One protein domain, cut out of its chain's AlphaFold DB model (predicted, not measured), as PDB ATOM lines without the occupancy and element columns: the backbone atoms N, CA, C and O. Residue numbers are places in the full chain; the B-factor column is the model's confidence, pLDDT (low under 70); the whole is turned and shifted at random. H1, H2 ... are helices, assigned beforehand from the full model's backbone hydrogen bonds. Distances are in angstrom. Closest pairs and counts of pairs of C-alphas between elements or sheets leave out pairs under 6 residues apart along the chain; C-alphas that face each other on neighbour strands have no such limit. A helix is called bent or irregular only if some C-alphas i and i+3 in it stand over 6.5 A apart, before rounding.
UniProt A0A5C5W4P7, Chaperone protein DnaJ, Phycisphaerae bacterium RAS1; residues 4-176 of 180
ATOM      1  N   SER A   4     282.640 294.044 373.197       53.22
ATOM      2  CA  SER A   4     282.205 294.140 371.790       53.22
ATOM      3  C   SER A   4     283.320 294.199 370.737       53.22
ATOM      4  O   SER A   4     283.039 294.147 369.539       53.22
ATOM      5  N   GLU A   5     284.577 294.400 371.145       57.34
ATOM      6  CA  GLU A   5     285.719 294.353 370.220       57.34
ATOM      7  C   GLU A   5     286.048 292.906 369.816       57.34
ATOM      8  O   GLU A   5     286.477 292.671 368.686       57.34
ATOM      9  N   GLY A   6     285.750 291.928 370.683       60.75
ATOM     10  CA  GLY A   6     286.076 290.517 370.478       60.75
ATOM     11  C   GLY A   6     285.298 289.843 369.343       60.75
ATOM     12  O   GLY A   6     285.921 289.253 368.456       60.75
ATOM     13  N   ALA A   7     283.959 289.954 369.303       61.25
ATOM     14  CA  ALA A   7     283.151 289.382 368.211       61.25
ATOM     15  C   ALA A   7     283.468 290.082 366.902       61.25
ATOM     16  O   ALA A   7     283.518 289.448 365.848       61.25
ATOM     17  N   SER A   8     283.682 291.398 366.975       69.81
ATOM     18  CA  SER A   8     284.093 292.182 365.824       69.81
ATOM     19  C   SER A   8     285.381 291.597 365.250       69.81
ATOM     20  O   SER A   8     285.421 291.259 364.071       69.81
ATOM     21  N   GLU A   9     286.411 291.364 366.061       80.38
ATOM     22  CA  GLU A   9     287.676 290.815 365.572       80.38
ATOM     23  C   GLU A   9     287.559 289.374 365.041       80.38
ATOM     24  O   GLU A   9     288.085 289.069 363.964       80.38
ATOM     25  N   ALA A  10     286.838 288.491 365.740       82.56
ATOM     26  CA  ALA A  10     286.598 287.118 365.285       82.56
ATOM     27  C   ALA A  10     285.885 287.095 363.923       82.56
ATOM     28  O   ALA A  10     286.296 286.379 363.003       82.56
ATOM     29  N   PHE A  11     284.871 287.946 363.763       82.25
ATOM     30  CA  PHE A  11     284.147 288.117 362.512       82.25
ATOM     31  C   PHE A  11     285.040 288.672 361.394       82.25
ATOM     32  O   PHE A  11     285.049 288.126 360.290       82.25
ATOM     33  N   HIS A  12     285.852 289.698 361.665       81.25
ATOM     34  CA  HIS A  12     286.791 290.246 360.679       81.25
ATOM     35  C   HIS A  12     287.821 289.202 360.232       81.25
ATOM     36  O   HIS A  12     288.112 289.086 359.038       81.25
ATOM     37  N   ARG A  13     288.345 288.396 361.163       86.75
ATOM     38  CA  ARG A  13     289.271 287.298 360.855       86.75
ATOM     39  C   ARG A  13     288.611 286.242 359.970       86.75
ATOM     40  O   ARG A  13     289.215 285.811 358.984       86.75
ATOM     41  N   PHE A  14     287.375 285.858 360.289       87.94
ATOM     42  CA  PHE A  14     286.580 284.952 359.466       87.94
ATOM     43  C   PHE A  14     286.379 285.507 358.054       87.94
ATOM     44  O   PHE A  14     286.780 284.860 357.083       87.94
ATOM     45  N   LEU A  15     285.845 286.724 357.932       82.06
ATOM     46  CA  LEU A  15     285.584 287.344 356.638       82.06
ATOM     47  C   LEU A  15     286.847 287.503 355.803       82.06
ATOM     48  O   LEU A  15     286.817 287.231 354.605       82.06
ATOM     49  N   ARG A  16     287.970 287.898 356.409       83.94
ATOM     50  CA  ARG A  16     289.245 288.041 355.696       83.94
ATOM     51  C   ARG A  16     289.658 286.723 355.038       83.94
ATOM     52  O   ARG A  16     290.062 286.720 353.875       83.94
ATOM     53  N   ARG A  17     289.523 285.604 355.756       86.00
ATOM     54  CA  ARG A  17     289.839 284.261 355.250       86.00
ATOM     55  C   ARG A  17     288.903 283.851 354.111       86.00
ATOM     56  O   ARG A  17     289.393 283.458 353.054       86.00
ATOM     57  N   VAL A  18     287.588 284.002 354.288       83.75
ATOM     58  CA  VAL A  18     286.592 283.672 353.248       83.75
ATOM     59  C   VAL A  18     286.776 284.546 352.011       83.75
ATOM     60  O   VAL A  18     286.735 284.065 350.879       83.75
ATOM     61  N   TRP A  19     287.060 285.832 352.199       78.88
ATOM     62  CA  TRP A  19     287.297 286.748 351.093       78.88
ATOM     63  C   TRP A  19     288.502 286.330 350.260       78.88
ATOM     64  O   TRP A  19     288.420 286.261 349.036       78.88
ATOM     65  N   GLN A  20     289.626 286.030 350.914       81.06
ATOM     66  CA  GLN A  20     290.850 285.636 350.225       81.06
ATOM     67  C   GLN A  20     290.710 284.289 349.514       81.06
ATOM     68  O   GLN A  20     291.198 284.159 348.390       81.06
ATOM     69  N   ARG A  21     290.052 283.315 350.151       79.88
ATOM     70  CA  ARG A  21     289.962 281.942 349.645       79.88
ATOM     71  C   ARG A  21     288.847 281.750 348.623       79.88
ATOM     72  O   ARG A  21     289.075 281.101 347.607       79.88
ATOM     73  N   ASP A  22     287.672 282.315 348.875       75.94
ATOM     74  CA  ASP A  22     286.441 281.914 348.189       75.94
ATOM     75  C   ASP A  22     285.846 283.027 347.318       75.94
ATOM     76  O   ASP A  22     285.363 282.750 346.221       75.94
ATOM     77  N   ILE A  23     285.917 284.291 347.752       75.06
ATOM     78  CA  ILE A  23     285.271 285.411 347.036       75.06
ATOM     79  C   ILE A  23     286.216 286.057 346.017       75.06
ATOM     80  O   ILE A  23     285.845 286.265 344.862       75.06
ATOM     81  N   ARG A  24     287.466 286.346 346.394       73.62
ATOM     82  CA  ARG A  24     288.460 286.985 345.514       73.62
ATOM     83  C   ARG A  24     288.672 286.236 344.186       73.62
ATOM     84  O   ARG A  24     288.783 286.918 343.162       73.62
ATOM     85  N   PRO A  25     288.687 284.888 344.131       74.62
ATOM     86  CA  PRO A  25     288.762 284.164 342.862       74.62
ATOM     87  C   PRO A  25     287.565 284.423 341.937       74.62
ATOM     88  O   PRO A  25     287.770 284.587 340.735       74.62
ATOM     89  N   LEU A  26     286.347 284.565 342.474       67.25
ATOM     90  CA  LEU A  26     285.146 284.899 341.687       67.25
ATOM     91  C   LEU A  26     285.257 286.289 341.044       67.25
ATOM     92  O   LEU A  26     284.757 286.525 339.945       67.25
ATOM     93  N   LEU A  27     285.966 287.204 341.707       64.56
ATOM     94  CA  LEU A  27     286.206 288.560 341.214       64.56
ATOM     95  C   LEU A  27     287.376 288.644 340.230       64.56
ATOM     96  O   LEU A  27     287.480 289.629 339.499       64.56
ATOM     97  N   SER A  28     288.254 287.639 340.179       59.59
ATOM     98  CA  SER A  28     289.458 287.667 339.339       59.59
ATOM     99  C   SER A  28     289.144 287.769 337.837       59.59
ATOM    100  O   SER A  28     289.852 288.483 337.128       59.59
ATOM    101  N   GLY A  29     288.026 287.190 337.379       56.22
ATOM    102  CA  GLY A  29     287.532 287.349 336.005       56.22
ATOM    103  C   GLY A  29     287.059 288.775 335.681       56.22
ATOM    104  O   GLY A  29     287.367 289.304 334.619       56.22
ATOM    105  N   VAL A  30     286.395 289.452 336.625       54.72
ATOM    106  CA  VAL A  30     285.928 290.850 336.480       54.72
ATOM    107  C   VAL A  30     287.078 291.854 336.641       54.72
ATOM    108  O   VAL A  30     287.111 292.911 336.003       54.72
ATOM    109  N   GLN A  31     288.056 291.533 337.490       51.69
ATOM    110  CA  GLN A  31     289.244 292.352 337.700       51.69
ATOM    111  C   GLN A  31     290.252 292.253 336.551       51.69
ATOM    112  O   GLN A  31     290.984 293.217 336.346       51.69
ATOM    113  N   ALA A  32     290.302 291.154 335.790       47.50
ATOM    114  CA  ALA A  32     291.176 291.029 334.620       47.50
ATOM    115  C   ALA A  32     290.856 292.093 333.553       47.50
ATOM    116  O   ALA A  32     291.753 292.808 333.102       47.50
ATOM    117  N   ASP A  33     289.572 292.298 333.250       47.59
ATOM    118  CA  ASP A  33     289.108 293.341 332.327       47.59
ATOM    119  C   ASP A  33     289.383 294.757 332.846       47.59
ATOM    120  O   ASP A  33     289.775 295.649 332.086       47.59
ATOM    121  N   ARG A  34     289.228 294.980 334.157       53.22
ATOM    122  CA  ARG A  34     289.596 296.257 334.782       53.22
ATOM    123  C   ARG A  34     291.101 296.488 334.732       53.22
ATOM    124  O   ARG A  34     291.501 297.578 334.343       53.22
ATOM    125  N   ARG A  35     291.940 295.495 335.042       52.06
ATOM    126  CA  ARG A  35     293.405 295.603 334.920       52.06
ATOM    127  C   ARG A  35     293.817 295.890 333.482       52.06
ATOM    128  O   ARG A  35     294.676 296.735 333.281       52.06
ATOM    129  N   ALA A  36     293.164 295.293 332.485       48.25
ATOM    130  CA  ALA A  36     293.420 295.600 331.080       48.25
ATOM    131  C   ALA A  36     293.049 297.053 330.719       48.25
ATOM    132  O   ALA A  36     293.801 297.728 330.014       48.25
ATOM    133  N   ARG A  37     291.922 297.575 331.225       49.25
ATOM    134  CA  ARG A  37     291.507 298.974 331.002       49.25
ATOM    135  C   ARG A  37     292.368 299.979 331.773       49.25
ATOM    136  O   ARG A  37     292.794 300.968 331.186       49.25
ATOM    137  N   TYR A  38     292.677 299.715 333.041       45.78
ATOM    138  CA  TYR A  38     293.562 300.545 333.863       45.78
ATOM    139  C   TYR A  38     295.022 300.467 333.411       45.78
ATOM    140  O   TYR A  38     295.710 301.471 333.497       45.78
ATOM    141  N   ALA A  39     295.498 299.356 332.844       49.62
ATOM    142  CA  ALA A  39     296.811 299.304 332.198       49.62
ATOM    143  C   ALA A  39     296.850 300.189 330.938       49.62
ATOM    144  O   ALA A  39     297.818 300.912 330.715       49.62
ATOM    145  N   ARG A  40     295.767 300.210 330.145       49.16
ATOM    146  CA  ARG A  40     295.653 301.069 328.950       49.16
ATOM    147  C   ARG A  40     295.459 302.555 329.281       49.16
ATOM    148  O   ARG A  40     295.982 303.403 328.563       49.16
ATOM    149  N   ALA A  41     294.719 302.882 330.342       44.25
ATOM    150  CA  ALA A  41     294.467 304.260 330.776       44.25
ATOM    151  C   ALA A  41     295.593 304.806 331.674       44.25
ATOM    152  O   ALA A  41     296.065 305.924 331.478       44.25
ATOM    153  N   GLY A  42     296.082 303.992 332.608       40.53
ATOM    154  CA  GLY A  42     297.190 304.291 333.511       40.53
ATOM    155  C   GLY A  42     298.520 304.457 332.782       40.53
ATOM    156  O   GLY A  42     299.289 305.334 333.152       40.53
ATOM    157  N   GLY A  43     298.754 303.734 331.680       44.03
ATOM    158  CA  GLY A  43     299.910 303.983 330.810       44.03
ATOM    159  C   GLY A  43     299.917 305.388 330.189       44.03
ATOM    160  O   GLY A  43     300.978 305.984 330.027       44.03
ATOM    161  N   LYS A  44     298.739 305.964 329.905       46.44
ATOM    162  CA  LYS A  44     298.611 307.323 329.346       46.44
ATOM    163  C   LYS A  44     298.681 308.403 330.429       46.44
ATOM    164  O   LYS A  44     299.344 309.417 330.236       46.44
ATOM    165  N   ALA A  45     298.055 308.166 331.582       42.72
ATOM    166  CA  ALA A  45     298.093 309.092 332.715       42.72
ATOM    167  C   ALA A  45     299.478 309.146 333.386       42.72
ATOM    168  O   ALA A  45     299.946 310.227 333.725       42.72
ATOM    169  N   ALA A  46     300.177 308.012 333.514       44.91
ATOM    170  CA  ALA A  46     301.536 307.960 334.054       44.91
ATOM    171  C   ALA A  46     302.568 308.603 333.112       44.91
ATOM    172  O   ALA A  46     303.502 309.241 333.590       44.91
ATOM    173  N   ALA A  47     302.383 308.504 331.790       47.28
ATOM    174  CA  ALA A  47     303.218 309.216 330.821       47.28
ATOM    175  C   ALA A  47     303.031 310.743 330.913       47.28
ATOM    176  O   ALA A  47     304.010 311.487 330.896       47.28
ATOM    177  N   ALA A  48     301.789 311.212 331.081       47.03
ATOM    178  CA  ALA A  48     301.485 312.636 331.230       47.03
ATOM    179  C   ALA A  48     301.938 313.206 332.589       47.03
ATOM    180  O   ALA A  48     302.539 314.277 332.642       47.03
ATOM    181  N   ALA A  49     301.711 312.475 333.685       43.62
ATOM    182  CA  ALA A  49     302.161 312.869 335.020       43.62
ATOM    183  C   ALA A  49     303.692 312.813 335.152       43.62
ATOM    184  O   ALA A  49     304.282 313.684 335.786       43.62
ATOM    185  N   GLY A  50     304.336 311.837 334.502       43.91
ATOM    186  CA  GLY A  50     305.791 311.747 334.404       43.91
ATOM    187  C   GLY A  50     306.396 312.956 333.694       43.91
ATOM    188  O   GLY A  50     307.311 313.560 334.231       43.91
ATOM    189  N   LEU A  51     305.838 313.378 332.553       51.91
ATOM    190  CA  LEU A  51     306.311 314.556 331.808       51.91
ATOM    191  C   LEU A  51     306.107 315.883 332.561       51.91
ATOM    192  O   LEU A  51     306.965 316.763 332.491       51.91
ATOM    193  N   LEU A  52     305.008 316.031 333.307       48.19
ATOM    194  CA  LEU A  52     304.736 317.242 334.093       48.19
ATOM    195  C   LEU A  52     305.617 317.342 335.349       48.19
ATOM    196  O   LEU A  52     306.106 318.428 335.666       48.19
ATOM    197  N   LEU A  53     305.878 316.225 336.035       42.97
ATOM    198  CA  LEU A  53     306.795 316.188 337.181       42.97
ATOM    199  C   LEU A  53     308.268 316.341 336.763       42.97
ATOM    200  O   LEU A  53     309.031 316.995 337.474       42.97
ATOM    201  N   ASP A  54     308.662 315.807 335.602       46.09
ATOM    202  CA  ASP A  54     310.035 315.915 335.080       46.09
ATOM    203  C   ASP A  54     310.363 317.353 334.621       46.09
ATOM    204  O   ASP A  54     311.476 317.846 334.822       46.09
ATOM    205  N   GLY A  55     309.361 318.079 334.105       49.78
ATOM    206  CA  GLY A  55     309.469 319.502 333.764       49.78
ATOM    207  C   GLY A  55     309.502 320.439 334.978       49.78
ATOM    208  O   GLY A  55     310.282 321.393 334.992       49.78
ATOM    209  N   ALA A  56     308.701 320.161 336.013       50.06
ATOM    210  CA  ALA A  56     308.596 321.019 337.196       50.06
ATOM    211  C   ALA A  56     309.772 320.867 338.178       50.06
ATOM    212  O   ALA A  56     310.111 321.824 338.873       50.06
ATOM    213  N   LEU A  57     310.408 319.691 338.242       50.50
ATOM    214  CA  LEU A  57     311.421 319.397 339.264       50.50
ATOM    215  C   LEU A  57     312.860 319.293 338.732       50.50
ATOM    216  O   LEU A  57     313.778 319.130 339.533       50.50
ATOM    217  N   ARG A  58     313.096 319.395 337.411       53.22
ATOM    218  CA  ARG A  58     314.432 319.225 336.788       53.22
ATOM    219  C   ARG A  58     315.179 317.973 337.296       53.22
ATOM    220  O   ARG A  58     316.408 317.960 337.373       53.22
ATOM    221  N   LEU A  59     314.462 316.899 337.629       54.59
ATOM    222  CA  LEU A  59     315.037 315.667 338.181       54.59
ATOM    223  C   LEU A  59     315.552 314.753 337.068       54.59
ATOM    224  O   LEU A  59     315.168 313.593 336.935       54.59
ATOM    225  N   ARG A  60     316.493 315.279 336.283       43.69
ATOM    226  CA  ARG A  60     317.179 314.534 335.233       43.69
ATOM    227  C   ARG A  60     317.996 313.397 335.871       43.69
ATOM    228  O   ARG A  60     319.044 313.633 336.464       43.69
ATOM    229  N   GLY A  61     317.515 312.160 335.732       50.66
ATOM    230  CA  GLY A  61     318.344 310.950 335.821       50.66
ATOM    231  C   GLY A  61     318.536 310.285 337.190       50.66
ATOM    232  O   GLY A  61     319.598 309.706 337.408       50.66
ATOM    233  N   ARG A  62     317.555 310.292 338.109       51.97
ATOM    234  CA  ARG A  62     317.650 309.500 339.359       51.97
ATOM    235  C   ARG A  62     316.621 308.356 339.453       51.97
ATOM    236  O   ARG A  62     315.462 308.550 339.102       51.97
ATOM    237  N   PRO A  63     317.018 307.170 339.967       48.62
ATOM    238  CA  PRO A  63     316.262 305.906 339.888       48.62
ATOM    239  C   PRO A  63     314.976 305.836 340.735       48.62
ATOM    240  O   PRO A  63     314.304 304.806 340.747       48.62
ATOM    241  N   PHE A  64     314.610 306.910 341.435       41.75
ATOM    242  CA  PHE A  64     313.500 306.924 342.393       41.75
ATOM    243  C   PHE A  64     312.106 306.907 341.737       41.75
ATOM    244  O   PHE A  64     311.131 306.499 342.363       41.75
ATOM    245  N   THR A  65     311.992 307.288 340.463       44.03
ATOM    246  CA  THR A  65     310.702 307.342 339.751       44.03
ATOM    247  C   THR A  65     310.138 305.959 339.419       44.03
ATOM    248  O   THR A  65     308.922 305.781 339.438       44.03
ATOM    249  N   ARG A  66     310.989 304.937 339.230       47.19
ATOM    250  CA  ARG A  66     310.538 303.542 339.047       47.19
ATOM    251  C   ARG A  66     309.890 302.957 340.306       47.19
ATOM    252  O   ARG A  66     309.015 302.104 340.190       47.19
ATOM    253  N   PHE A  67     310.275 303.427 341.492       41.94
ATOM    254  CA  PHE A  67     309.746 302.922 342.760       41.94
ATOM    255  C   PHE A  67     308.283 303.343 342.989       41.94
ATOM    256  O   PHE A  67     307.462 302.538 343.425       41.94
ATOM    257  N   LEU A  68     307.912 304.568 342.598       38.56
ATOM    258  CA  LEU A  68     306.537 305.065 342.742       38.56
ATOM    259  C   LEU A  68     305.555 304.428 341.746       38.56
ATOM    260  O   LEU A  68     304.395 304.203 342.089       38.56
ATOM    261  N   THR A  69     306.011 304.046 340.550       41.69
ATOM    262  CA  THR A  69     305.174 303.320 339.576       41.69
ATOM    263  C   THR A  69     304.854 301.892 340.034       41.69
ATOM    264  O   THR A  69     303.748 301.414 339.797       41.69
ATOM    265  N   VAL A  70     305.776 301.228 340.740       44.91
ATOM    266  CA  VAL A  70     305.555 299.879 341.302       44.91
ATOM    267  C   VAL A  70     304.693 299.923 342.576       44.91
ATOM    268  O   VAL A  70     303.906 299.007 342.835       44.91
ATOM    269  N   MET A  71     304.753 301.016 343.342       35.12
ATOM    270  CA  MET A  71     303.889 301.213 344.513       35.12
ATOM    271  C   MET A  71     302.446 301.595 344.152       35.12
ATOM    272  O   MET A  71     301.520 301.148 344.826       35.12
ATOM    273  N   GLY A  72     302.213 302.321 343.052       33.66
ATOM    274  CA  GLY A  72     300.859 302.670 342.597       33.66
ATOM    275  C   GLY A  72     299.979 301.464 342.226       33.66
ATOM    276  O   GLY A  72     298.769 301.502 342.424       33.66
ATOM    277  N   SER A  73     300.572 300.361 341.757       37.97
ATOM    278  CA  SER A  73     299.867 299.092 341.492       37.97
ATOM    279  C   SER A  73     299.649 298.223 342.735       37.97
ATOM    280  O   SER A  73     298.886 297.260 342.679       37.97
ATOM    281  N   SER A  74     300.300 298.561 343.851       40.00
ATOM    282  CA  SER A  74     300.318 297.757 345.080       40.00
ATOM    283  C   SER A  74     299.498 298.381 346.216       40.00
ATOM    284  O   SER A  74     299.229 297.717 347.212       40.00
ATOM    285  N   LEU A  75     299.021 299.621 346.061       35.47
ATOM    286  CA  LEU A  75     298.158 300.280 347.052       35.47
ATOM    287  C   LEU A  75     296.741 299.680 347.148       35.47
ATOM    288  O   LEU A  75     296.052 299.926 348.127       35.47
ATOM    289  N   GLY A  76     296.335 298.816 346.212       39.16
ATOM    290  CA  GLY A  76     295.156 297.947 346.373       39.16
ATOM    291  C   GLY A  76     295.409 296.686 347.217       39.16
ATOM    292  O   GLY A  76     294.516 295.857 347.358       39.16
ATOM    293  N   ALA A  77     296.629 296.496 347.733       40.00
ATOM    294  CA  ALA A  77     297.019 295.346 348.551       40.00
ATOM    295  C   ALA A  77     297.414 295.721 349.993       40.00
ATOM    296  O   ALA A  77     297.728 294.828 350.776       40.00
ATOM    297  N   ILE A  78     297.397 297.012 350.354       38.47
ATOM    298  CA  ILE A  78     297.797 297.508 351.681       38.47
ATOM    299  C   ILE A  78     296.826 298.607 352.143       38.47
ATOM    300  O   ILE A  78     297.207 299.753 352.360       38.47
ATOM    301  N   ALA A  79     295.549 298.257 352.280       37.00
ATOM    302  CA  ALA A  79     294.652 298.955 353.193       37.00
ATOM    303  C   ALA A  79     294.280 297.949 354.292       37.00
ATOM    304  O   ALA A  79     293.740 296.885 353.965       37.00
ATOM    305  N   PRO A  80     294.626 298.205 355.566       39.66
ATOM    306  CA  PRO A  80     294.191 297.352 356.654       39.66
ATOM    307  C   PRO A  80     292.677 297.541 356.815       39.66
ATOM    308  O   PRO A  80     292.176 298.658 356.886       39.66
ATOM    309  N   ASP A  81     291.949 296.431 356.820       45.75
ATOM    310  CA  ASP A  81     290.621 296.295 357.433       45.75
ATOM    311  C   ASP A  81     289.406 296.980 356.810       45.75
ATOM    312  O   ASP A  81     288.288 296.714 357.248       45.75
ATOM    313  N   VAL A  82     289.548 297.720 355.712       47.00
ATOM    314  CA  VAL A  82     288.379 298.111 354.913       47.00
ATOM    315  C   VAL A  82     288.036 296.956 353.980       47.00
ATOM    316  O   VAL A  82     288.434 296.921 352.816       47.00
ATOM    317  N   PHE A  83     287.330 295.953 354.502       58.66
ATOM    318  CA  PHE A  83     286.553 295.075 353.636       58.66
ATOM    319  C   PHE A  83     285.727 295.994 352.727       58.66
ATOM    320  O   PHE A  83     284.941 296.800 353.222       58.66
ATOM    321  N   GLU A  84     285.976 295.968 351.415       65.31
ATOM    322  CA  GLU A  84     285.299 296.866 350.479       65.31
ATOM    323  C   GLU A  84     283.845 296.392 350.312       65.31
ATOM    324  O   GLU A  84     283.483 295.790 349.300       65.31
ATOM    325  N   TRP A  85     282.998 296.655 351.314       69.88
ATOM    326  CA  TRP A  85     281.546 296.464 351.252       69.88
ATOM    327  C   TRP A  85     280.973 297.147 350.009       69.88
ATOM    328  O   TRP A  85     280.091 296.604 349.353       69.88
ATOM    329  N   ASP A  86     281.593 298.253 349.594       66.12
ATOM    330  CA  ASP A  86     281.380 298.921 348.315       66.12
ATOM    331  C   ASP A  86     281.556 298.018 347.093       66.12
ATOM    332  O   ASP A  86     280.755 298.079 346.159       66.12
ATOM    333  N   LEU A  87     282.588 297.172 347.056       66.81
ATOM    334  CA  LEU A  87     282.755 296.215 345.963       66.81
ATOM    335  C   LEU A  87     281.666 295.157 345.998       66.81
ATOM    336  O   LEU A  87     281.159 294.803 344.936       66.81
ATOM    337  N   PHE A  88     281.305 294.676 347.190       69.56
ATOM    338  CA  PHE A  88     280.265 293.665 347.348       69.56
ATOM    339  C   PHE A  88     278.883 294.196 346.939       69.56
ATOM    340  O   PHE A  88     278.162 293.545 346.181       69.56
ATOM    341  N   ALA A  89     278.546 295.420 347.351       71.06
ATOM    342  CA  ALA A  89     277.319 296.112 346.966       71.06
ATOM    343  C   ALA A  89     277.224 296.295 345.442       71.06
ATOM    344  O   ALA A  89     276.148 296.160 344.861       71.06
ATOM    345  N   ARG A  90     278.361 296.514 344.769       73.12
ATOM    346  CA  ARG A  90     278.449 296.678 343.307       73.12
ATOM    347  C   ARG A  90     278.459 295.360 342.521       73.12
ATOM    348  O   ARG A  90     278.508 295.408 341.289       73.12
ATOM    349  N   LEU A  91     278.444 294.195 343.178       76.44
ATOM    350  CA  LEU A  91     278.355 292.907 342.484       76.44
ATOM    351  C   LEU A  91     277.008 292.749 341.786       76.44
ATOM    352  O   LEU A  91     275.970 293.180 342.292       76.44
ATOM    353  N   LYS A  92     277.024 292.074 340.630       81.81
ATOM    354  CA  LYS A  92     275.786 291.644 339.972       81.81
ATOM    355  C   LYS A  92     275.018 290.685 340.897       81.81
ATOM    356  O   LYS A  92     275.676 289.940 341.628       81.81
ATOM    357  N   PRO A  93     273.675 290.622 340.817       80.75
ATOM    358  CA  PRO A  93     272.868 289.747 341.673       80.75
ATOM    359  C   PRO A  93     273.366 288.295 341.717       80.75
ATOM    360  O   PRO A  93     273.566 287.749 342.792       80.75
ATOM    361  N   GLU A  94     273.703 287.714 340.563       81.00
ATOM    362  CA  GLU A  94     274.236 286.344 340.461       81.00
ATOM    363  C   GLU A  94     275.549 286.145 341.235       81.00
ATOM    364  O   GLU A  94     275.750 285.141 341.916       81.00
ATOM    365  N   GLN A  95     276.455 287.121 341.148       81.75
ATOM    366  CA  GLN A  95     277.748 287.082 341.829       81.75
ATOM    367  C   GLN A  95     277.586 287.280 343.332       81.75
ATOM    368  O   GLN A  95     278.323 286.679 344.109       81.75
ATOM    369  N   ARG A  96     276.616 288.111 343.728       81.69
ATOM    370  CA  ARG A  96     276.263 288.341 345.124       81.69
ATOM    371  C   ARG A  96     275.726 287.059 345.750       81.69
ATOM    372  O   ARG A  96     276.298 286.606 346.731       81.69
ATOM    373  N   SER A  97     274.746 286.411 345.120       84.25
ATOM    374  CA  SER A  97     274.209 285.128 345.589       84.25
ATOM    375  C   SER A  97     275.280 284.033 345.640       84.25
ATOM    376  O   SER A  97     275.341 283.270 346.602       84.25
ATOM    377  N   ALA A  98     276.178 283.978 344.648       84.56
ATOM    378  CA  ALA A  98     277.302 283.045 344.679       84.56
ATOM    379  C   ALA A  98     278.259 283.323 345.849       84.56
ATOM    380  O   ALA A  98     278.738 282.383 346.478       84.56
ATOM    381  N   ALA A  99     278.545 284.592 346.151       83.75
ATOM    382  CA  ALA A  99     279.408 284.962 347.265       83.75
ATOM    383  C   ALA A  99     278.734 284.717 348.626       83.75
ATOM    384  O   ALA A  99     279.370 284.164 349.520       83.75
ATOM    385  N   GLU A 100     277.447 285.040 348.763       87.12
ATOM    386  CA  GLU A 100     276.626 284.749 349.944       87.12
ATOM    387  C   GLU A 100     276.630 283.251 350.273       87.12
ATOM    388  O   GLU A 100     276.991 282.871 351.386       87.12
ATOM    389  N   GLY A 101     276.372 282.385 349.286       86.81
ATOM    390  CA  GLY A 101     276.408 280.934 349.494       86.81
ATOM    391  C   GLY A 101     277.795 280.391 349.874       86.81
ATOM    392  O   GLY A 101     277.905 279.355 350.530       86.81
ATOM    393  N   ARG A 102     278.880 281.084 349.496       89.12
ATOM    394  CA  ARG A 102     280.247 280.735 349.931       89.12
ATOM    395  C   ARG A 102     280.501 281.139 351.374       89.12
ATOM    396  O   ARG A 102     281.102 280.356 352.102       89.12
ATOM    397  N   VAL A 103     280.040 282.323 351.777       88.81
ATOM    398  CA  VAL A 103     280.113 282.782 353.171       88.81
ATOM    399  C   VAL A 103     279.342 281.831 354.075       88.81
ATOM    400  O   VAL A 103     279.893 281.354 355.062       88.81
ATOM    401  N   GLU A 104     278.106 281.508 353.702       90.38
ATOM    402  CA  GLU A 104     277.247 280.593 354.450       90.38
ATOM    403  C   GLU A 104     277.908 279.218 354.616       90.38
ATOM    404  O   GLU A 104     278.025 278.707 355.729       90.38
ATOM    405  N   ARG A 105     278.431 278.639 353.525       91.44
ATOM    406  CA  ARG A 105     279.161 277.366 353.580       91.44
ATOM    407  C   ARG A 105     280.387 277.442 354.484       91.44
ATOM    408  O   ARG A 105     280.576 276.570 355.324       91.44
ATOM    409  N   ALA A 106     281.206 278.480 354.330       90.44
ATOM    410  CA  ALA A 106     282.407 278.638 355.136       90.44
ATOM    411  C   ALA A 106     282.083 278.794 356.630       90.44
ATOM    412  O   ALA A 106     282.828 278.288 357.463       90.44
ATOM    413  N   ALA A 107     280.973 279.455 356.969       91.00
ATOM    414  CA  ALA A 107     280.498 279.573 358.344       91.00
ATOM    415  C   ALA A 107     280.014 278.224 358.912       91.00
ATOM    416  O   ALA A 107     280.338 277.902 360.053       91.00
ATOM    417  N   ARG A 108     279.324 277.393 358.115       92.19
ATOM    418  CA  ARG A 108     278.932 276.023 358.517       92.19
ATOM    419  C   ARG A 108     280.118 275.078 358.734       92.19
ATOM    420  O   ARG A 108     279.994 274.083 359.445       92.19
ATOM    421  N   GLU A 109     281.265 275.373 358.134       92.56
ATOM    422  CA  GLU A 109     282.494 274.576 358.253       92.56
ATOM    423  C   GLU A 109     283.444 275.080 359.357       92.56
ATOM    424  O   GLU A 109     284.515 274.505 359.555       92.56
ATOM    425  N   LEU A 110     283.089 276.150 360.081       91.31
ATOM    426  CA  LEU A 110     283.955 276.730 361.112       91.31
ATOM    427  C   LEU A 110     284.226 275.761 362.268       91.31
ATOM    428  O   LEU A 110     283.303 275.126 362.746       91.31
ATOM    429  N   PRO A 111     285.439 275.694 362.834       93.12
ATOM    430  CA  PRO A 111     285.643 274.998 364.103       93.12
ATOM    431  C   PRO A 111     284.738 275.565 365.207       93.12
ATOM    432  O   PRO A 111     284.519 276.776 365.260       93.12
ATOM    433  N   ASP A 112     284.255 274.722 366.122       93.81
ATOM    434  CA  ASP A 112     283.263 275.129 367.135       93.81
ATOM    435  C   ASP A 112     283.754 276.303 367.995       93.81
ATOM    436  O   ASP A 112     283.005 277.239 368.254       93.81
ATOM    437  N   ALA A 113     285.041 276.312 368.358       91.38
ATOM    438  CA  ALA A 113     285.653 277.409 369.107       91.38
ATOM    439  C   ALA A 113     285.629 278.743 368.337       91.38
ATOM    440  O   ALA A 113     285.423 279.799 368.929       91.38
ATOM    441  N   GLU A 114     285.819 278.708 367.015       91.31
ATOM    442  CA  GLU A 114     285.740 279.908 366.177       91.31
ATOM    443  C   GLU A 114     284.289 280.359 365.986       91.31
ATOM    444  O   GLU A 114     284.016 281.557 366.011       91.31
ATOM    445  N   ALA A 115     283.357 279.413 365.840       92.56
ATOM    446  CA  ALA A 115     281.933 279.710 365.754       92.56
ATOM    447  C   ALA A 115     281.400 280.323 367.064       92.56
ATOM    448  O   ALA A 115     280.663 281.304 367.013       92.56
ATOM    449  N   LEU A 116     281.824 279.828 368.232       93.31
ATOM    450  CA  LEU A 116     281.520 280.441 369.533       93.31
ATOM    451  C   LEU A 116     282.120 281.847 369.651       93.31
ATOM    452  O   LEU A 116     281.443 282.768 370.108       93.31
ATOM    453  N   ALA A 117     283.351 282.044 369.169       92.38
ATOM    454  CA  ALA A 117     284.002 283.351 369.179       92.38
ATOM    455  C   ALA A 117     283.256 284.401 368.336       92.38
ATOM    456  O   ALA A 117     283.278 285.579 368.694       92.38
ATOM    457  N   LEU A 118     282.550 284.006 367.264       91.12
ATOM    458  CA  LEU A 118     281.679 284.928 366.519       91.12
ATOM    459  C   LEU A 118     280.588 285.532 367.412       91.12
ATOM    460  O   LEU A 118     280.232 286.696 367.235       91.12
ATOM    461  N   PHE A 119     280.077 284.750 368.363       91.25
ATOM    462  CA  PHE A 119     279.052 285.155 369.321       91.25
ATOM    463  C   PHE A 119     279.617 285.717 370.631       91.25
ATOM    464  O   PHE A 119     278.836 285.961 371.545       91.25
ATOM    465  N   GLU A 120     280.937 285.925 370.747       91.19
ATOM    466  CA  GLU A 120     281.588 286.296 372.019       91.19
ATOM    467  C   GLU A 120     281.366 285.264 373.144       91.19
ATOM    468  O   GLU A 120     281.402 285.589 374.330       91.19
ATOM    469  N   LEU A 121     281.159 283.997 372.784       92.31
ATOM    470  CA  LEU A 121     280.893 282.933 373.743       92.31
ATOM    471  C   LEU A 121     282.164 282.166 374.112       92.31
ATOM    472  O   LEU A 121     283.033 281.894 373.283       92.31
ATOM    473  N   SER A 122     282.244 281.791 375.388       91.62
ATOM    474  CA  SER A 122     283.254 280.869 375.909       91.62
ATOM    475  C   SER A 122     282.956 279.430 375.454       91.62
ATOM    476  O   SER A 122     281.788 279.088 375.279       91.62
ATOM    477  N   PRO A 123     283.959 278.532 375.368       90.12
ATOM    478  CA  PRO A 123     283.738 277.085 375.237       90.12
ATOM    479  C   PRO A 123     282.840 276.476 376.325       90.12
ATOM    480  O   PRO A 123     282.303 275.390 376.142       90.12
ATOM    481  N   SER A 124     282.686 277.167 377.458       90.50
ATOM    482  CA  SER A 124     281.792 276.791 378.557       90.50
ATOM    483  C   SER A 124     280.370 277.356 378.431       90.50
ATOM    484  O   SER A 124     279.606 277.246 379.386       90.50
ATOM    485  N   ALA A 125     280.043 278.046 377.334       92.44
ATOM    486  CA  ALA A 125     278.731 278.654 377.135       92.44
ATOM    487  C   ALA A 125     277.652 277.588 376.933       92.44
ATOM    488  O   ALA A 125     277.876 276.582 376.262       92.44
ATOM    489  N   THR A 126     276.476 277.850 377.492       94.62
ATOM    490  CA  THR A 126     275.323 276.950 377.416       94.62
ATOM    491  C   THR A 126     274.530 277.160 376.130       94.62
ATOM    492  O   THR A 126     274.679 278.167 375.421       94.62
ATOM    493  N   ARG A 127     273.598 276.246 375.846       93.69
ATOM    494  CA  ARG A 127     272.680 276.406 374.710       93.69
ATOM    495  C   ARG A 127     271.810 277.664 374.818       93.69
ATOM    496  O   ARG A 127     271.469 278.276 373.802       93.69
ATOM    497  N   ASP A 128     271.442 278.061 376.033       93.94
ATOM    498  CA  ASP A 128     270.642 279.266 376.253       93.94
ATOM    499  C   ASP A 128     271.449 280.548 376.010       93.94
ATOM    500  O   ASP A 128     270.906 281.497 375.429       93.94
ATOM    501  N   ASP A 129     272.747 280.550 376.329       94.25
ATOM    502  CA  ASP A 129     273.655 281.651 375.986       94.25
ATOM    503  C   ASP A 129     273.745 281.829 374.466       94.25
ATOM    504  O   ASP A 129     273.579 282.943 373.959       94.25
ATOM    505  N   LEU A 130     273.902 280.724 373.722       94.94
ATOM    506  CA  LEU A 130     273.887 280.745 372.256       94.94
ATOM    507  C   LEU A 130     272.576 281.322 371.717       94.94
ATOM    508  O   LEU A 130     272.584 282.190 370.842       94.94
ATOM    509  N   ARG A 131     271.436 280.853 372.229       94.88
ATOM    510  CA  ARG A 131     270.119 281.313 371.776       94.88
ATOM    511  C   ARG A 131     269.928 282.807 372.035       94.88
ATOM    512  O   ARG A 131     269.359 283.506 371.195       94.88
ATOM    513  N   SER A 132     270.393 283.294 373.182       94.69
ATOM    514  CA  SER A 132     270.361 284.714 373.530       94.69
ATOM    515  C   SER A 132     271.230 285.545 372.577       94.69
ATOM    516  O   SER A 132     270.740 286.502 371.969       94.69
ATOM    517  N   ALA A 133     272.479 285.121 372.358       93.56
ATOM    518  CA  ALA A 133     273.419 285.788 371.461       93.56
ATOM    519  C   ALA A 133     272.911 285.820 370.009       93.56
ATOM    520  O   ALA A 133     272.952 286.866 369.357       93.56
ATOM    521  N   TRP A 134     272.345 284.709 369.523       94.06
ATOM    522  CA  TRP A 134     271.731 284.626 368.197       94.06
ATOM    523  C   TRP A 134     270.582 285.613 368.024       94.06
ATOM    524  O   TRP A 134     270.565 286.350 367.041       94.06
ATOM    525  N   ARG A 135     269.647 285.699 368.979       92.94
ATOM    526  CA  ARG A 135     268.542 286.670 368.897       92.94
ATOM    527  C   ARG A 135     269.059 288.105 368.813       92.94
ATOM    528  O   ARG A 135     268.553 288.877 368.002       92.94
ATOM    529  N   GLY A 136     270.075 288.446 369.609       91.06
ATOM    530  CA  GLY A 136     270.715 289.762 369.567       91.06
ATOM    531  C   GLY A 136     271.362 290.051 368.210       91.06
ATOM    532  O   GLY A 136     271.125 291.108 367.619       91.06
ATOM    533  N   ALA A 137     272.124 289.095 367.675       89.75
ATOM    534  CA  ALA A 137     272.768 289.214 366.370       89.75
ATOM    535  C   ALA A 137     271.746 289.322 365.228       89.75
ATOM    536  O   ALA A 137     271.835 290.240 364.412       89.75
ATOM    537  N   ALA A 138     270.736 288.450 365.205       89.44
ATOM    538  CA  ALA A 138     269.664 288.457 364.216       89.44
ATOM    539  C   ALA A 138     268.885 289.777 364.250       89.44
ATOM    540  O   ALA A 138     268.653 290.389 363.212       89.44
ATOM    541  N   GLN A 139     268.543 290.274 365.441       90.25
ATOM    542  CA  GLN A 139     267.834 291.542 365.589       90.25
ATOM    543  C   GLN A 139     268.682 292.745 365.160       90.25
ATOM    544  O   GLN A 139     268.108 293.749 364.738       90.25
ATOM    545  N   ARG A 140     270.009 292.687 365.284       87.31
ATOM    546  CA  ARG A 140     270.911 293.775 364.888       87.31
ATOM    547  C   ARG A 140     271.188 293.781 363.388       87.31
ATOM    548  O   ARG A 140     271.167 294.839 362.772       87.31
ATOM    549  N   TRP A 141     271.442 292.606 362.824       88.81
ATOM    550  CA  TRP A 141     271.979 292.458 361.473       88.81
ATOM    551  C   TRP A 141     270.948 292.033 360.430       88.81
ATOM    552  O   TRP A 141     271.317 291.862 359.275       88.81
ATOM    553  N   HIS A 142     269.664 291.900 360.786       88.19
ATOM    554  CA  HIS A 142     268.612 291.594 359.813       88.19
ATOM    555  C   HIS A 142     268.663 292.561 358.609       88.19
ATOM    556  O   HIS A 142     268.783 293.777 358.826       88.19
ATOM    557  N   PRO A 143     268.537 292.076 357.358       85.69
ATOM    558  CA  PRO A 143     268.623 292.917 356.162       85.69
ATOM    559  C   PRO A 143     267.561 294.024 356.120       85.69
ATOM    560  O   PRO A 143     267.835 295.110 355.619       85.69
ATOM    561  N   ASP A 144     266.381 293.801 356.709       88.56
ATOM    562  CA  ASP A 144     265.314 294.820 356.779       88.56
ATOM    563  C   ASP A 144     265.638 295.998 357.706       88.56
ATOM    564  O   ASP A 144     264.956 297.018 357.678       88.56
ATOM    565  N   LYS A 145     266.664 295.862 358.550       83.06
ATOM    566  CA  LYS A 145     267.126 296.927 359.446       83.06
ATOM    567  C   LYS A 145     268.322 297.690 358.896       83.06
ATOM    568  O   LYS A 145     268.862 298.544 359.597       83.06
ATOM    569  N   ALA A 146     268.746 297.371 357.677       85.00
ATOM    570  CA  ALA A 146     269.785 298.127 357.014       85.00
ATOM    571  C   ALA A 146     269.287 299.562 356.746       85.00
ATOM    572  O   ALA A 146     268.189 299.732 356.211       85.00
ATOM    573  N   PRO A 147     270.064 300.593 357.112       78.75
ATOM    574  CA  PRO A 147     269.667 301.988 356.919       78.75
ATOM    575  C   PRO A 147     269.642 302.406 355.440       78.75
ATOM    576  O   PRO A 147     268.893 303.309 355.074       78.75
ATOM    577  N   ASP A 148     270.437 301.755 354.588       80.81
ATOM    578  CA  ASP A 148     270.504 302.012 353.151       80.81
ATOM    579  C   ASP A 148     270.888 300.740 352.363       80.81
ATOM    580  O   ASP A 148     271.288 299.717 352.927       80.81
ATOM    581  N   GLU A 149     270.761 300.800 351.033       73.88
ATOM    582  CA  GLU A 149     271.065 299.682 350.125       73.88
ATOM    583  C   GLU A 149     272.558 299.296 350.135       73.88
ATOM    584  O   GLU A 149     272.911 298.142 349.885       73.88
ATOM    585  N   GLN A 150     273.446 300.241 350.453       70.25
ATOM    586  CA  GLN A 150     274.891 300.013 350.508       70.25
ATOM    587  C   GLN A 150     275.260 299.166 351.736       70.25
ATOM    588  O   GLN A 150     276.065 298.240 351.632       70.25
ATOM    589  N   GLN A 151     274.601 299.413 352.868       76.56
ATOM    590  CA  GLN A 151     274.738 298.672 354.120       76.56
ATOM    591  C   GLN A 151     273.894 297.391 354.143       76.56
ATOM    592  O   GLN A 151     274.206 296.464 354.893       76.56
ATOM    593  N   ARG A 152     272.873 297.269 353.281       82.75
ATOM    594  CA  ARG A 152     272.065 296.043 353.137       82.75
ATOM    595  C   ARG A 152     272.924 294.824 352.809       82.75
ATOM    596  O   ARG A 152     272.689 293.746 353.347       82.75
ATOM    597  N   ALA A 153     273.954 295.009 351.985       80.50
ATOM    598  CA  ALA A 153     274.941 293.981 351.673       80.50
ATOM    599  C   ALA A 153     275.722 293.504 352.913       80.50
ATOM    600  O   ALA A 153     275.893 292.302 353.109       80.50
ATOM    601  N   GLU A 154     276.177 294.432 353.757       82.25
ATOM    602  CA  GLU A 154     276.884 294.098 354.997       82.25
ATOM    603  C   GLU A 154     275.968 293.354 355.972       82.25
ATOM    604  O   GLU A 154     276.344 292.302 356.496       82.25
ATOM    605  N   HIS A 155     274.755 293.870 356.180       86.88
ATOM    606  CA  HIS A 155     273.743 293.247 357.030       86.88
ATOM    607  C   HIS A 155     273.443 291.818 356.577       86.88
ATOM    608  O   HIS A 155     273.499 290.897 357.387       86.88
ATOM    609  N   GLN A 156     273.229 291.615 355.276       87.31
ATOM    610  CA  GLN A 156     272.980 290.296 354.697       87.31
ATOM    611  C   GLN A 156     274.134 289.321 354.966       87.31
ATOM    612  O   GLN A 156     273.911 288.221 355.469       87.31
ATOM    613  N   VAL A 157     275.380 289.720 354.691       87.44
ATOM    614  CA  VAL A 157     276.560 288.861 354.903       87.44
ATOM    615  C   VAL A 157     276.749 288.525 356.383       87.44
ATOM    616  O   VAL A 157     277.017 287.369 356.724       87.44
ATOM    617  N   ARG A 158     276.588 289.509 357.274       89.25
ATOM    618  CA  ARG A 158     276.638 289.292 358.726       89.25
ATOM    619  C   ARG A 158     275.546 288.333 359.172       89.25
ATOM    620  O   ARG A 158     275.849 287.358 359.853       89.25
ATOM    621  N   PHE A 159     274.308 288.580 358.759       91.00
ATOM    622  CA  PHE A 159     273.160 287.754 359.108       91.00
ATOM    623  C   PHE A 159     273.365 286.295 358.690       91.00
ATOM    624  O   PHE A 159     273.267 285.412 359.536       91.00
ATOM    625  N   LEU A 160     273.755 286.050 357.435       92.12
ATOM    626  CA  LEU A 160     274.048 284.705 356.929       92.12
ATOM    627  C   LEU A 160     275.178 284.023 357.705       92.12
ATOM    628  O   LEU A 160     275.082 282.841 358.026       92.12
ATOM    629  N   THR A 161     276.234 284.768 358.044       92.19
ATOM    630  CA  THR A 161     277.354 284.241 358.836       92.19
ATOM    631  C   THR A 161     276.881 283.777 360.212       92.19
ATOM    632  O   THR A 161     277.169 282.652 360.616       92.19
ATOM    633  N   TYR A 162     276.138 284.628 360.925       93.00
ATOM    634  CA  TYR A 162     275.611 284.293 362.247       93.00
ATOM    635  C   TYR A 162     274.596 283.152 362.182       93.00
ATOM    636  O   TYR A 162     274.623 282.280 363.043       93.00
ATOM    637  N   GLN A 163     273.738 283.121 361.162       95.06
ATOM    638  CA  GLN A 163     272.741 282.067 361.007       95.06
ATOM    639  C   GLN A 163     273.410 280.704 360.814       95.06
ATOM    640  O   GLN A 163     273.123 279.764 361.551       95.06
ATOM    641  N   ALA A 164     274.355 280.613 359.878       95.31
ATOM    642  CA  ALA A 164     275.094 279.386 359.609       95.31
ATOM    643  C   ALA A 164     275.919 278.923 360.821       95.31
ATOM    644  O   ALA A 164     275.962 277.730 361.122       95.31
ATOM    645  N   ALA A 165     276.547 279.856 361.547       94.50
ATOM    646  CA  ALA A 165     277.266 279.537 362.778       94.50
ATOM    647  C   ALA A 165     276.319 279.043 363.889       94.50
ATOM    648  O   ALA A 165     276.657 278.107 364.606       94.50
ATOM    649  N   TYR A 166     275.127 279.635 364.016       96.00
ATOM    650  CA  TYR A 166     274.109 279.208 364.977       96.00
ATOM    651  C   TYR A 166     273.583 277.800 364.677       96.00
ATOM    652  O   TYR A 166     273.500 276.979 365.590       96.00
ATOM    653  N   GLU A 167     273.251 277.513 363.414       95.75
ATOM    654  CA  GLU A 167     272.826 276.181 362.961       95.75
ATOM    655  C   GLU A 167     273.882 275.137 363.338       95.75
ATOM    656  O   GLU A 167     273.590 274.184 364.057       95.75
ATOM    657  N   ARG A 168     275.140 275.398 362.971       94.75
ATOM    658  CA  ARG A 168     276.263 274.518 363.285       94.75
ATOM    659  C   ARG A 168     276.449 274.291 364.788       94.75
ATOM    660  O   ARG A 168     276.685 273.167 365.224       94.75
ATOM    661  N   LEU A 169     276.427 275.355 365.589       95.19
ATOM    662  CA  LEU A 169     276.618 275.218 367.033       95.19
ATOM    663  C   LEU A 169     275.447 274.475 367.673       95.19
ATOM    664  O   LEU A 169     275.662 273.698 368.594       95.19
ATOM    665  N   THR A 170     274.229 274.664 367.161       95.38
ATOM    666  CA  THR A 170     273.053 273.906 367.602       95.38
ATOM    667  C   THR A 170     273.256 272.411 367.372       95.38
ATOM    668  O   THR A 170     273.063 271.642 368.309       95.38
ATOM    669  N   GLU A 171     273.739 272.015 366.190       94.69
ATOM    670  CA  GLU A 171     274.124 270.624 365.907       94.69
ATOM    671  C   GLU A 171     275.214 270.135 366.876       94.69
ATOM    672  O   GLU A 171     275.112 269.039 367.417       94.69
ATOM    673  N   ALA A 172     276.225 270.958 367.174       93.88
ATOM    674  CA  ALA A 172     277.285 270.599 368.120       93.88
ATOM    675  C   ALA A 172     276.782 270.390 369.565       93.88
ATOM    676  O   ALA A 172     277.290 269.507 370.261       93.88
ATOM    677  N   PHE A 173     275.793 271.171 370.018       93.12
ATOM    678  CA  PHE A 173     275.119 270.948 371.304       93.12
ATOM    679  C   PHE A 173     274.281 269.666 371.280       93.12
ATOM    680  O   PHE A 173     274.340 268.886 372.227       93.12
ATOM    681  N   ASP A 174     273.532 269.425 370.201       93.69
ATOM    682  CA  ASP A 174     272.688 268.232 370.064       93.69
ATOM    683  C   ASP A 174     273.533 266.937 369.985       93.69
ATOM    684  O   ASP A 174     273.121 265.892 370.488       93.69
ATOM    685  N   GLU A 175     274.751 267.010 369.438       94.00
ATOM    686  CA  GLU A 175     275.742 265.919 369.405       94.00
ATOM    687  C   GLU A 175     276.544 265.757 370.713       94.00
ATOM    688  O   GLU A 175     277.333 264.818 370.840       94.00
ATOM    689  N   GLY A 176     276.393 266.668 371.680       91.56
ATOM    690  CA  GLY A 176     277.133 266.644 372.946       91.56
ATOM    691  C   GLY A 176     278.622 267.003 372.831       91.56
ATOM    692  O   GLY A 176     279.399 266.693 373.734       91.56
TER     693      GLY A 176
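Overview. This is residues 4 to 176 of the 180 residues of the protein "Chaperone protein DnaJ" of Phycisphaerae bacterium RAS1 (UniProt A0A5C5W4P7). A helical head has a long arm, H1b, reaching away from it, and the short helix H2 with its links folds back near that arm towards the head. In the head H7 is the core: H6 packs along it as a hairpin, H4 and H5 pack on it too, H3 packs near its first end, and H1a packs on H4 and H5 at a steep angle. The 173 printed residues hold seven named helices, H1 to H7 in chain order, and no named strand; the class is all helix. The whole is loose, with a radius of gyration of the C-alphas of 21.9 A, and spans 72 by 32 by 28 A, the arm making most of the length.

Arrangement. H1, residues 4 to 57, was assigned as one helix by its hydrogen bonds but is bent, with C-alphas 21 and 24 6.7 A apart; its arms H1a, residues 4 to 21, and H1b, residues 24 to 57, are about perpendicular at 85 degrees. H1b is irregular, with C-alphas 26 and 29 6.6 A apart, and has a kink of 48 degrees near residue 31. H1b and H2, residues 65 to 72, are near each other. H1a with residues 15 to 18 touches H4, residues 93 to 108, at a steep tilt of 63 degrees; the closest C-alphas, of Val 18 and Val 103, are 6.5 A apart. H1a with residues 6 to 11 touches H5, residues 112 to 118, at a steep tilt of 66 degrees; the closest C-alphas, of Ala 7 and Leu 118, are 5.0 A apart. The hub is H7, residues 149 to 174, which touches four helices. It forms a helical hairpin with H6, residues 127 to 141, at a shallow tilt of 11 degrees, closest at the C-alphas of Trp 141 and His 155, 4.8 A. With residues 157 to 168 H7 touches H4, the same way at a shallow tilt of 29 degrees, closest at the C-alphas of Arg 108 and Ala 164, 5.2 A. With residues 162 to 172 H7 touches H5, opposite ways at a shallow tilt of 33 degrees, only just short of steep, closest at the C-alphas of Ala 115 and Ala 165, 5.5 A. With residues 149 to 154 H7 touches H3, residues 85 to 89, closest at the C-alphas of Ala 89 and Ala 153, 5.7 A. Every O i to N i+4 pair is within hydrogen-bond range in H3, H4, H5 and H6; in H1a it is 13 of 14, in H1b 26 of 30, in H2 3 of 4 and in H7 20 of 22.

Along the chain. H1a begins at C-alpha 4, (282.205, 294.140, 371.790), and is 26.4 A long; H1b is 40.2 A long and ends at C-alpha 57, (311.421, 319.397, 339.264). H4 measures 22.6 A, H6 20.8 A and H7 37.3 A, H7 ending at C-alpha 174, (272.688, 268.232, 370.064).

Size, cuts and confidence. The two C-alphas farthest apart, those of Arg 58 and Gly 176, are 73.9 A apart, and the printed part has no cut. The link from H2 to H3 is long, with 12 residues; residues 55 to 64, of which 55 to 57 belong to H1, and residues 74 to 80 stand free. The mean pLDDT of the printed part is 72.6, and residues 4 to 8 and 26 to 88 are under 70.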